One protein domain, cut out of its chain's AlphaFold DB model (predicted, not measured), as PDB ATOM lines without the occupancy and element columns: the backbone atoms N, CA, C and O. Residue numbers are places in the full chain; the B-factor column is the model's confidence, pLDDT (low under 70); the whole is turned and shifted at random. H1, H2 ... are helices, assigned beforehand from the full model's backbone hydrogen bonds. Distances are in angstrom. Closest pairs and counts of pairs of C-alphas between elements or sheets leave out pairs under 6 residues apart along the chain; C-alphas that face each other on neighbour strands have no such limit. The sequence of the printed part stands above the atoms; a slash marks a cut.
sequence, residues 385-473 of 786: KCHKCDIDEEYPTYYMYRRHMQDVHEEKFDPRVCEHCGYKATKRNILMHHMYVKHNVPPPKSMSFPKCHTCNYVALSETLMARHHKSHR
ATOM      1  N   LYS A 385       9.231 -15.793  56.134       75.94
ATOM      2  CA  LYS A 385       8.531 -14.589  56.609       75.94
ATOM      3  C   LYS A 385       9.476 -13.442  56.953       75.94
ATOM      4  O   LYS A 385      10.596 -13.659  57.428       75.94
ATOM      5  N   CYS A 386       9.002 -12.217  56.750       79.50
ATOM      6  CA  CYS A 386       9.693 -11.020  57.210       79.50
ATOM      7  C   CYS A 386       9.778 -10.976  58.749       79.50
ATOM      8  O   CYS A 386       8.884 -11.446  59.444       79.50
ATOM      9  N   HIS A 387      10.872 -10.416  59.274       69.88
ATOM     10  CA  HIS A 387      11.060 -10.128  60.706       69.88
ATOM     11  C   HIS A 387      11.308  -8.623  60.968       69.88
ATOM     12  O   HIS A 387      11.727  -8.238  62.056       69.88
ATOM     13  N   LYS A 388      11.090  -7.775  59.949       64.75
ATOM     14  CA  LYS A 388      11.262  -6.307  59.965       64.75
ATOM     15  C   LYS A 388      10.027  -5.535  59.461       64.75
ATOM     16  O   LYS A 388      10.010  -4.310  59.528       64.75
ATOM     17  N   CYS A 389       9.008  -6.242  58.979       74.06
ATOM     18  CA  CYS A 389       7.660  -5.754  58.710       74.06
ATOM     19  C   CYS A 389       6.693  -6.544  59.586       74.06
ATOM     20  O   CYS A 389       6.803  -7.767  59.656       74.06
ATOM     21  N   ASP A 390       5.681  -5.872  60.131       58.12
ATOM     22  CA  ASP A 390       4.538  -6.495  60.818       58.12
ATOM     23  C   ASP A 390       3.520  -7.094  59.817       58.12
ATOM     24  O   ASP A 390       2.306  -7.005  59.994       58.12
ATOM     25  N   ILE A 391       4.023  -7.653  58.713       64.75
ATOM     26  CA  ILE A 391       3.243  -8.297  57.657       64.75
ATOM     27  C   ILE A 391       3.631  -9.776  57.663       64.75
ATOM     28  O   ILE A 391       4.743 -10.127  57.264       64.75
ATOM     29  N   ASP A 392       2.701 -10.645  58.069       61.41
ATOM     30  CA  ASP A 392       2.831 -12.110  57.997       61.41
ATOM     31  C   ASP A 392       2.719 -12.629  56.540       61.41
ATOM     32  O   ASP A 392       1.984 -13.566  56.228       61.41
ATOM     33  N   GLU A 393       3.448 -12.002  55.611       68.38
ATOM     34  CA  GLU A 393       3.614 -12.485  54.241       68.38
ATOM     35  C   GLU A 393       4.593 -13.668  54.231       68.38
ATOM     36  O   GLU A 393       5.818 -13.526  54.224       68.38
ATOM     37  N   GLU A 394       4.022 -14.871  54.241       74.69
ATOM     38  CA  GLU A 394       4.739 -16.123  54.021       74.69
ATOM     39  C   GLU A 394       5.184 -16.246  52.554       74.69
ATOM     40  O   GLU A 394       4.446 -16.720  51.686       74.69
ATOM     41  N   TYR A 395       6.422 -15.849  52.250       71.69
ATOM     42  CA  TYR A 395       6.971 -16.004  50.907       71.69
ATOM     43  C   TYR A 395       7.271 -17.489  50.615       71.69
ATOM     44  O   TYR A 395       8.103 -18.092  51.297       71.69
ATOM     45  N   PRO A 396       6.687 -18.099  49.563       67.62
ATOM     46  CA  PRO A 396       6.807 -19.541  49.298       67.62
ATOM     47  C   PRO A 396       8.175 -19.960  48.732       67.62
ATOM     48  O   PRO A 396       8.405 -21.123  48.412       67.62
ATOM     49  N   THR A 397       9.097 -19.019  48.521       74.00
ATOM     50  CA  THR A 397      10.420 -19.280  47.943       74.00
ATOM     51  C   THR A 397      11.427 -18.297  48.519       74.00
ATOM     52  O   THR A 397      11.151 -17.099  48.566       74.00
ATOM     53  N   TYR A 398      12.624 -18.779  48.871       75.69
ATOM     54  CA  TYR A 398      13.699 -17.949  49.429       75.69
ATOM     55  C   TYR A 398      13.998 -16.703  48.580       75.69
ATOM     56  O   TYR A 398      14.238 -15.627  49.116       75.69
ATOM     57  N   TYR A 399      13.924 -16.838  47.253       76.12
ATOM     58  CA  TYR A 399      14.096 -15.747  46.295       76.12
ATOM     59  C   TYR A 399      13.103 -14.586  46.500       76.12
ATOM     60  O   TYR A 399      13.498 -13.426  46.425       76.12
ATOM     61  N   MET A 400      11.832 -14.881  46.808       75.81
ATOM     62  CA  MET A 400      10.806 -13.856  47.060       75.81
ATOM     63  C   MET A 400      11.087 -13.099  48.360       75.81
ATOM     64  O   MET A 400      11.106 -11.872  48.353       75.81
ATOM     65  N   TYR A 401      11.412 -13.824  49.435       80.81
ATOM     66  CA  TYR A 401      11.834 -13.236  50.708       80.81
ATOM     67  C   TYR A 401      13.108 -12.398  50.570       80.81
ATOM     68  O   TYR A 401      13.154 -11.267  51.043       80.81
ATOM     69  N   ARG A 402      14.133 -12.913  49.878       79.94
ATOM     70  CA  ARG A 402      15.386 -12.188  49.643       79.94
ATOM     71  C   ARG A 402      15.156 -10.907  48.845       79.94
ATOM     72  O   ARG A 402      15.751  -9.890  49.182       79.94
ATOM     73  N   ARG A 403      14.282 -10.942  47.833       80.44
ATOM     74  CA  ARG A 403      13.890  -9.747  47.080       80.44
ATOM     75  C   ARG A 403      13.144  -8.748  47.966       80.44
ATOM     76  O   ARG A 403      13.547  -7.601  48.008       80.44
ATOM     77  N   HIS A 404      12.147  -9.173  48.740       83.56
ATOM     78  CA  HIS A 404      11.464  -8.297  49.705       83.56
ATOM     79  C   HIS A 404      12.447  -7.655  50.708       83.56
ATOM     80  O   HIS A 404      12.441  -6.444  50.900       83.56
ATOM     81  N   MET A 405      13.363  -8.436  51.283       78.00
ATOM     82  CA  MET A 405      14.422  -7.942  52.175       78.00
ATOM     83  C   MET A 405      15.373  -6.934  51.498       78.00
ATOM     84  O   MET A 405      15.873  -6.024  52.158       78.00
ATOM     85  N   GLN A 406      15.621  -7.076  50.196       83.19
ATOM     86  CA  GLN A 406      16.477  -6.174  49.424       83.19
ATOM     87  C   GLN A 406      15.736  -4.904  48.967       83.19
ATOM     88  O   GLN A 406      16.307  -3.821  49.046       83.19
ATOM     89  N   ASP A 407      14.476  -5.025  48.548       80.31
ATOM     90  CA  ASP A 407      13.673  -3.943  47.960       80.31
ATOM     91  C   ASP A 407      12.937  -3.096  49.024       80.31
ATOM     92  O   ASP A 407      12.640  -1.931  48.777       80.31
ATOM     93  N   VAL A 408      12.631  -3.664  50.203       79.94
ATOM     94  CA  VAL A 408      11.859  -3.005  51.286       79.94
ATOM     95  C   VAL A 408      12.724  -2.640  52.499       79.94
ATOM     96  O   VAL A 408      12.399  -1.701  53.225       79.94
ATOM     97  N   HIS A 409      13.838  -3.344  52.729       77.06
ATOM     98  CA  HIS A 409      14.725  -3.114  53.883       77.06
ATOM     99  C   HIS A 409      16.187  -2.819  53.515       77.06
ATOM    100  O   HIS A 409      17.022  -2.734  54.417       77.06
ATOM    101  N   GLU A 410      16.504  -2.702  52.219       70.94
ATOM    102  CA  GLU A 410      17.859  -2.479  51.682       70.94
ATOM    103  C   GLU A 410      18.928  -3.439  52.255       70.94
ATOM    104  O   GLU A 410      20.116  -3.110  52.361       70.94
ATOM    105  N   GLU A 411      18.526  -4.652  52.654       73.12
ATOM    106  CA  GLU A 411      19.396  -5.549  53.406       73.12
ATOM    107  C   GLU A 411      20.480  -6.159  52.511       73.12
ATOM    108  O   GLU A 411      20.227  -6.969  51.615       73.12
ATOM    109  N   LYS A 412      21.732  -5.773  52.779       65.06
ATOM    110  CA  LYS A 412      22.911  -6.172  52.001       65.06
ATOM    111  C   LYS A 412      23.284  -7.632  52.263       65.06
ATOM    112  O   LYS A 412      24.170  -7.935  53.059       65.06
ATOM    113  N   PHE A 413      22.615  -8.546  51.562       70.69
ATOM    114  CA  PHE A 413      22.937  -9.973  51.580       70.69
ATOM    115  C   PHE A 413      24.373 -10.256  51.132       70.69
ATOM    116  O   PHE A 413      24.817  -9.801  50.078       70.69
ATOM    117  N   ASP A 414      25.054 -11.123  51.884       70.94
ATOM    118  CA  ASP A 414      26.348 -11.700  51.520       70.94
ATOM    119  C   ASP A 414      26.345 -12.244  50.069       70.94
ATOM    120  O   ASP A 414      25.583 -13.173  49.764       70.94
ATOM    121  N   PRO A 415      27.275 -11.814  49.187       74.62
ATOM    122  CA  PRO A 415      27.467 -12.377  47.837       74.62
ATOM    123  C   PRO A 415      27.927 -13.851  47.795       74.62
ATOM    124  O   PRO A 415      28.393 -14.347  46.767       74.62
ATOM    125  N   ARG A 416      27.859 -14.551  48.934       68.25
ATOM    126  CA  ARG A 416      28.175 -15.972  49.131       68.25
ATOM    127  C   ARG A 416      26.929 -16.830  49.395       68.25
ATOM    128  O   ARG A 416      27.056 -18.045  49.543       68.25
ATOM    129  N   VAL A 417      25.745 -16.217  49.454       81.00
ATOM    130  CA  VAL A 417      24.460 -16.891  49.686       81.00
ATOM    131  C   VAL A 417      23.740 -17.137  48.361       81.00
ATOM    132  O   VAL A 417      23.590 -16.216  47.560       81.00
ATOM    133  N   CYS A 418      23.252 -18.358  48.137       80.50
ATOM    134  CA  CYS A 418      22.480 -18.712  46.944       80.50
ATOM    135  C   CYS A 418      21.131 -17.986  46.905       80.50
ATOM    136  O   CYS A 418      20.330 -18.100  47.829       80.50
ATOM    137  N   GLU A 419      20.862 -17.279  45.807       77.56
ATOM    138  CA  GLU A 419      19.638 -16.494  45.579       77.56
ATOM    139  C   GLU A 419      18.358 -17.339  45.527       77.56
ATOM    140  O   GLU A 419      17.285 -16.834  45.837       77.56
ATOM    141  N   HIS A 420      18.456 -18.631  45.199       67.75
ATOM    142  CA  HIS A 420      17.293 -19.506  45.041       67.75
ATOM    143  C   HIS A 420      16.958 -20.359  46.277       67.75
ATOM    144  O   HIS A 420      15.836 -20.851  46.368       67.75
ATOM    145  N   CYS A 421      17.881 -20.546  47.232       73.88
ATOM    146  CA  CYS A 421      17.654 -21.438  48.386       73.88
ATOM    147  C   CYS A 421      18.352 -21.061  49.707       73.88
ATOM    148  O   CYS A 421      18.299 -21.837  50.656       73.88
ATOM    149  N   GLY A 422      19.060 -19.931  49.786       73.12
ATOM    150  CA  GLY A 422      19.698 -19.487  51.032       73.12
ATOM    151  C   GLY A 422      20.977 -20.236  51.427       73.12
ATOM    152  O   GLY A 422      21.573 -19.914  52.455       73.12
ATOM    153  N   TYR A 423      21.452 -21.193  50.620       76.62
ATOM    154  CA  TYR A 423      22.698 -21.919  50.890       76.62
ATOM    155  C   TYR A 423      23.902 -20.965  50.976       76.62
ATOM    156  O   TYR A 423      24.265 -20.320  49.987       76.62
ATOM    157  N   LYS A 424      24.531 -20.882  52.156       76.81
ATOM    158  CA  LYS A 424      25.717 -20.051  52.416       76.81
ATOM    159  C   LYS A 424      26.995 -20.837  52.098       76.81
ATOM    160  O   LYS A 424      27.401 -21.711  52.861       76.81
ATOM    161  N   ALA A 425      27.651 -20.523  50.985       80.06
ATOM    162  CA  ALA A 425      28.877 -21.201  50.573       80.06
ATOM    163  C   ALA A 425      30.133 -20.562  51.193       80.06
ATOM    164  O   ALA A 425      30.300 -19.344  51.184       80.06
ATOM    165  N   THR A 426      31.097 -21.374  51.635       79.69
ATOM    166  CA  THR A 426      32.372 -20.859  52.177       79.69
ATOM    167  C   THR A 426      33.275 -20.215  51.115       79.69
ATOM    168  O   THR A 426      34.128 -19.394  51.450       79.69
ATOM    169  N   LYS A 427      33.099 -20.562  49.830       80.06
ATOM    170  CA  LYS A 427      33.848 -20.019  48.680       80.06
ATOM    171  C   LYS A 427      32.938 -19.874  47.456       80.06
ATOM    172  O   LYS A 427      32.081 -20.726  47.232       80.06
ATOM    173  N   ARG A 428      33.190 -18.868  46.603       80.31
ATOM    174  CA  ARG A 428      32.403 -18.610  45.376       80.31
ATOM    175  C   ARG A 428      32.323 -19.836  44.455       80.31
ATOM    176  O   ARG A 428      31.247 -20.145  43.971       80.31
ATOM    177  N   ASN A 429      33.404 -20.601  44.288       79.25
ATOM    178  CA  ASN A 429      33.400 -21.809  43.446       79.25
ATOM    179  C   ASN A 429      32.422 -22.887  43.955       79.25
ATOM    180  O   ASN A 429      31.830 -23.600  43.150       79.25
ATOM    181  N   ILE A 430      32.218 -22.978  45.277       83.88
ATOM    182  CA  ILE A 430      31.241 -23.893  45.885       83.88
ATOM    183  C   ILE A 430      29.820 -23.371  45.647       83.88
ATOM    184  O   ILE A 430      28.941 -24.155  45.302       83.88
ATOM    185  N   LEU A 431      29.604 -22.051  45.732       82.81
ATOM    186  CA  LEU A 431      28.321 -21.434  45.381       82.81
ATOM    187  C   LEU A 431      27.943 -21.683  43.916       82.81
ATOM    188  O   LEU A 431      26.811 -22.053  43.634       82.81
ATOM    189  N   MET A 432      28.888 -21.504  42.990       80.50
ATOM    190  CA  MET A 432      28.650 -21.683  41.555       80.50
ATOM    191  C   MET A 432      28.395 -23.153  41.191       80.50
ATOM    192  O   MET A 432      27.538 -23.434  40.359       80.50
ATOM    193  N   HIS A 433      29.086 -24.100  41.838       80.00
ATOM    194  CA  HIS A 433      28.821 -25.536  41.677       80.00
ATOM    195  C   HIS A 433      27.455 -25.925  42.244       80.00
ATOM    196  O   HIS A 433      26.692 -26.608  41.565       80.00
ATOM    197  N   HIS A 434      27.099 -25.417  43.428       83.19
ATOM    198  CA  HIS A 434      25.755 -25.554  43.992       83.19
ATOM    199  C   HIS A 434      24.692 -24.993  43.037       83.19
ATOM    200  O   HIS A 434      23.723 -25.683  42.731       83.19
ATOM    201  N   MET A 435      24.893 -23.787  42.494       81.00
ATOM    202  CA  MET A 435      23.974 -23.168  41.532       81.00
ATOM    203  C   MET A 435      23.798 -24.036  40.275       81.00
ATOM    204  O   MET A 435      22.680 -24.229  39.801       81.00
ATOM    205  N   TYR A 436      24.888 -24.631  39.784       79.94
ATOM    206  CA  TYR A 436      24.875 -25.504  38.614       79.94
ATOM    207  C   TYR A 436      24.236 -26.879  38.874       79.94
ATOM    208  O   TYR A 436      23.555 -27.407  38.002       79.94
ATOM    209  N   VAL A 437      24.425 -27.463  40.063       80.88
ATOM    210  CA  VAL A 437      23.962 -28.827  40.394       80.88
ATOM    211  C   VAL A 437      22.561 -28.855  41.015       80.88
ATOM    212  O   VAL A 437      21.830 -29.821  40.807       80.88
ATOM    213  N   LYS A 438      22.164 -27.824  41.770       70.56
ATOM    214  CA  LYS A 438      20.845 -27.736  42.429       70.56
ATOM    215  C   LYS A 438      19.849 -26.838  41.692       70.56
ATOM    216  O   LYS A 438      18.653 -27.085  41.795       70.56
ATOM    217  N   HIS A 439      20.318 -25.840  40.938       71.75
ATOM    218  CA  HIS A 439      19.453 -24.885  40.227       71.75
ATOM    219  C   HIS A 439      19.655 -24.879  38.700       71.75
ATOM    220  O   HIS A 439      18.973 -24.136  38.004       71.75
ATOM    221  N   ASN A 440      20.549 -25.723  38.164       65.38
ATOM    222  CA  ASN A 440      20.876 -25.845  36.733       65.38
ATOM    223  C   ASN A 440      21.336 -24.544  36.040       65.38
ATOM    224  O   ASN A 440      21.447 -24.512  34.814       65.38
ATOM    225  N   VAL A 441      21.661 -23.488  36.796       71.62
ATOM    226  CA  VAL A 441      22.148 -22.219  36.235       71.62
ATOM    227  C   VAL A 441      23.547 -22.451  35.654       71.62
ATOM    228  O   VAL A 441      24.444 -22.855  36.403       71.62
ATOM    229  N   PRO A 442      23.775 -22.238  34.344       62.78
ATOM    230  CA  PRO A 442      25.072 -22.499  33.736       62.78
ATOM    231  C   PRO A 442      26.131 -21.532  34.294       62.78
ATOM    232  O   PRO A 442      25.885 -20.325  34.347       62.78
ATOM    233  N   PRO A 443      27.318 -22.017  34.703       67.56
ATOM    234  CA  PRO A 443      28.400 -21.134  35.115       67.56
ATOM    235  C   PRO A 443      28.914 -20.298  33.924       67.56
ATOM    236  O   PRO A 443      28.800 -20.730  32.771       67.56
ATOM    237  N   PRO A 444      29.516 -19.120  34.176       60.81
ATOM    238  CA  PRO A 444      30.184 -18.328  33.147       60.81
ATOM    239  C   PRO A 444      31.231 -19.141  32.378       60.81
ATOM    240  O   PRO A 444      31.862 -20.036  32.934       60.81
ATOM    241  N   LYS A 445      31.478 -18.780  31.112       56.56
ATOM    242  CA  LYS A 445      32.363 -19.520  30.184       56.56
ATOM    243  C   LYS A 445      33.815 -19.702  30.678       56.56
ATOM    244  O   LYS A 445      34.522 -20.552  30.151       56.56
ATOM    245  N   SER A 446      34.246 -18.940  31.685       57.09
ATOM    246  CA  SER A 446      35.541 -19.053  32.373       57.09
ATOM    247  C   SER A 446      35.590 -20.106  33.496       57.09
ATOM    248  O   SER A 446      36.649 -20.329  34.076       57.09
ATOM    249  N   MET A 447      34.469 -20.756  33.828       66.06
ATOM    250  CA  MET A 447      34.347 -21.739  34.907       66.06
ATOM    251  C   MET A 447      33.606 -22.987  34.415       66.06
ATOM    252  O   MET A 447      32.379 -23.015  34.351       66.06
ATOM    253  N   SER A 448      34.345 -24.053  34.110       63.19
ATOM    254  CA  SER A 448      33.780 -25.371  33.809       63.19
ATOM    255  C   SER A 448      33.868 -26.300  35.026       63.19
ATOM    256  O   SER A 448      34.881 -26.355  35.721       63.19
ATOM    257  N   PHE A 449      32.797 -27.053  35.288       78.62
ATOM    258  CA  PHE A 449      32.784 -28.101  36.311       78.62
ATOM    259  C   PHE A 449      32.919 -29.474  35.643       78.62
ATOM    260  O   PHE A 449      32.027 -29.845  34.872       78.62
ATOM    261  N   PRO A 450      33.993 -30.245  35.914       80.06
ATOM    262  CA  PRO A 450      34.164 -31.570  35.333       80.06
ATOM    263  C   PRO A 450      32.985 -32.486  35.668       80.06
ATOM    264  O   PRO A 450      32.635 -32.670  36.838       80.06
ATOM    265  N   LYS A 451      32.393 -33.094  34.638       77.88
ATOM    266  CA  LYS A 451      31.396 -34.163  34.772       77.88
ATOM    267  C   LYS A 451      32.060 -35.512  34.526       77.88
ATOM    268  O   LYS A 451      32.954 -35.616  33.685       77.88
ATOM    269  N   CYS A 452      31.626 -36.543  35.242       81.38
ATOM    270  CA  CYS A 452      32.002 -37.905  34.888       81.38
ATOM    271  C   CYS A 452      31.318 -38.279  33.562       81.38
ATOM    272  O   CYS A 452      30.162 -37.930  33.331       81.38
ATOM    273  N   HIS A 453      32.018 -39.004  32.691       72.81
ATOM    274  CA  HIS A 453      31.451 -39.488  31.424       72.81
ATOM    275  C   HIS A 453      30.653 -40.795  31.591       72.81
ATOM    276  O   HIS A 453      30.046 -41.276  30.638       72.81
ATOM    277  N   THR A 454      30.666 -41.383  32.792       75.38
ATOM    278  CA  THR A 454      30.084 -42.703  33.097       75.38
ATOM    279  C   THR A 454      28.975 -42.636  34.155       75.38
ATOM    280  O   THR A 454      28.226 -43.595  34.314       75.38
ATOM    281  N   CYS A 455      28.822 -41.511  34.862       78.88
ATOM    282  CA  CYS A 455      27.711 -41.282  35.787       78.88
ATOM    283  C   CYS A 455      27.384 -39.783  35.921       78.88
ATOM    284  O   CYS A 455      28.180 -38.928  35.545       78.88
ATOM    285  N   ASN A 456      26.241 -39.455  36.529       75.44
ATOM    286  CA  ASN A 456      25.747 -38.075  36.662       75.44
ATOM    287  C   ASN A 456      26.513 -37.210  37.696       75.44
ATOM    288  O   ASN A 456      26.026 -36.152  38.095       75.44
ATOM    289  N   TYR A 457      27.691 -37.638  38.161       77.94
ATOM    290  CA  TYR A 457      28.488 -36.894  39.137       77.94
ATOM    291  C   TYR A 457      29.192 -35.688  38.496       77.94
ATOM    292  O   TYR A 457      29.925 -35.817  37.512       77.94
ATOM    293  N   VAL A 458      29.001 -34.512  39.098       81.69
ATOM    294  CA  VAL A 458      29.649 -33.247  38.726       81.69
ATOM    295  C   VAL A 458      30.573 -32.833  39.867       81.69
ATOM    296  O   VAL A 458      30.105 -32.621  40.986       81.69
ATOM    297  N   ALA A 459      31.872 -32.693  39.611       81.31
ATOM    298  CA  ALA A 459      32.841 -32.317  40.638       81.31
ATOM    299  C   ALA A 459      33.081 -30.803  40.715       81.31
ATOM    300  O   ALA A 459      33.060 -30.085  39.718       81.31
ATOM    301  N   LEU A 460      33.408 -30.349  41.927       81.31
ATOM    302  CA  LEU A 460      33.919 -29.006  42.228       81.31
ATOM    303  C   LEU A 460      35.309 -28.732  41.626       81.31
ATOM    304  O   LEU A 460      35.692 -27.576  41.471       81.31
ATOM    305  N   SER A 461      36.086 -29.784  41.354       78.31
ATOM    306  CA  SER A 461      37.457 -29.705  40.842       78.31
ATOM    307  C   SER A 461      37.852 -30.982  40.101       78.31
ATOM    308  O   SER A 461      37.318 -32.066  40.358       78.31
ATOM    309  N   GLU A 462      38.864 -30.880  39.242       80.75
ATOM    310  CA  GLU A 462      39.477 -32.040  38.592       80.75
ATOM    311  C   GLU A 462      40.072 -33.029  39.605       80.75
ATOM    312  O   GLU A 462      39.910 -34.235  39.453       80.75
ATOM    313  N   THR A 463      40.661 -32.553  40.706       82.38
ATOM    314  CA  THR A 463      41.191 -33.420  41.776       82.38
ATOM    315  C   THR A 463      40.109 -34.284  42.437       82.38
ATOM    316  O   THR A 463      40.354 -35.450  42.757       82.38
ATOM    317  N   LEU A 464      38.889 -33.759  42.594       83.38
ATOM    318  CA  LEU A 464      37.739 -34.524  43.081       83.38
ATOM    319  C   LEU A 464      37.188 -35.477  42.011       83.38
ATOM    320  O   LEU A 464      36.799 -36.595  42.354       83.38
ATOM    321  N   MET A 465      37.228 -35.095  40.731       82.00
ATOM    322  CA  MET A 465      36.874 -35.986  39.621       82.00
ATOM    323  C   MET A 465      37.869 -37.149  39.476       82.00
ATOM    324  O   MET A 465      37.458 -38.297  39.355       82.00
ATOM    325  N   ALA A 466      39.174 -36.895  39.597       80.62
ATOM    326  CA  ALA A 466      40.209 -37.923  39.604       80.62
ATOM    327  C   ALA A 466      40.053 -38.885  40.794       80.62
ATOM    328  O   ALA A 466      40.224 -40.094  40.633       80.62
ATOM    329  N   ARG A 467      39.669 -38.383  41.980       81.38
ATOM    330  CA  ARG A 467      39.336 -39.236  43.133       81.38
ATOM    331  C   ARG A 467      38.101 -40.102  42.860       81.38
ATOM    332  O   ARG A 467      38.147 -41.294  43.136       81.38
ATOM    333  N   HIS A 468      37.050 -39.533  42.269       81.44
ATOM    334  CA  HIS A 468      35.837 -40.257  41.875       81.44
ATOM    335  C   HIS A 468      36.106 -41.324  40.792       81.44
ATOM    336  O   HIS A 468      35.687 -42.471  40.934       81.44
ATOM    337  N   HIS A 469      36.877 -41.001  39.749       80.62
ATOM    338  CA  HIS A 469      37.292 -41.963  38.723       80.62
ATOM    339  C   HIS A 469      38.142 -43.105  39.299       80.62
ATOM    340  O   HIS A 469      38.009 -44.236  38.832       80.62
ATOM    341  N   LYS A 470      38.969 -42.842  40.323       79.94
ATOM    342  CA  LYS A 470      39.721 -43.877  41.052       79.94
ATOM    343  C   LYS A 470      38.813 -44.751  41.926       79.94
ATOM    344  O   LYS A 470      38.951 -45.968  41.871       79.94
ATOM    345  N   SER A 471      37.868 -44.175  42.678       70.62
ATOM    346  CA  SER A 471      36.994 -44.948  43.578       70.62
ATOM    347  C   SER A 471      35.901 -45.748  42.859       70.62
ATOM    348  O   SER A 471      35.547 -46.825  43.327       70.62
ATOM    349  N   HIS A 472      35.396 -45.274  41.714       65.69
ATOM    350  CA  HIS A 472      34.343 -45.953  40.934       65.69
ATOM    351  C   HIS A 472      34.842 -46.595  39.626       65.69
ATOM    352  O   HIS A 472      34.042 -47.112  38.851       65.69
ATOM    353  N   ARG A 473      36.161 -46.583  39.372       65.38
ATOM    354  CA  ARG A 473      36.811 -47.124  38.156       65.38
ATOM    355  C   ARG A 473      36.175 -46.618  36.845       65.38
ATOM    356  O   ARG A 473      35.954 -47.376  35.908       65.38
TER     357      ARG A 473
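This is residues 385 to 473 of the 786 residues of the protein "Cp190_0 protein" of Fopius arisanus (UniProt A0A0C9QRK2). With little regular structure, this is a loose rod of three short, separate helices strung in a row, H1 towards one end, H2 in the middle and H3 towards the other end, joined by long winding loops. The printed part has 89 residues with three named helices, in the order H1, H2, H3, and no named strand. It is all helix by class, but the named elements hold only 34 residues. The radius of gyration of the C-alphas is 17.2 A, and the spans are 57 by 23 by 20 A.

H1, residues 398 to 409, is the longest helix by residues and touches no helix. It is apart from H2, residues 428 to 438, and from H3, residues 462 to 472. H2 and H3 are apart too. In H1, H2 and H3 every O i to N i+4 pair is within hydrogen-bond range.

H1 measures 15.5 A from C-alpha 398 at (13.699, -17.949, 49.429) to C-alpha 409. H2 and H3 measure 15.0 A each, and H3 ends with C-alpha 472 at (34.343, -45.953, 40.934).

The C-alphas of Asp 390 and Arg 473, the two farthest apart, are 56.6 A apart. The printed part has no cut. Both links are long, with 18 and 23 residues. Mean pLDDT of the printed part is 75.0; 20 residues are under 70, among them 442 to 448.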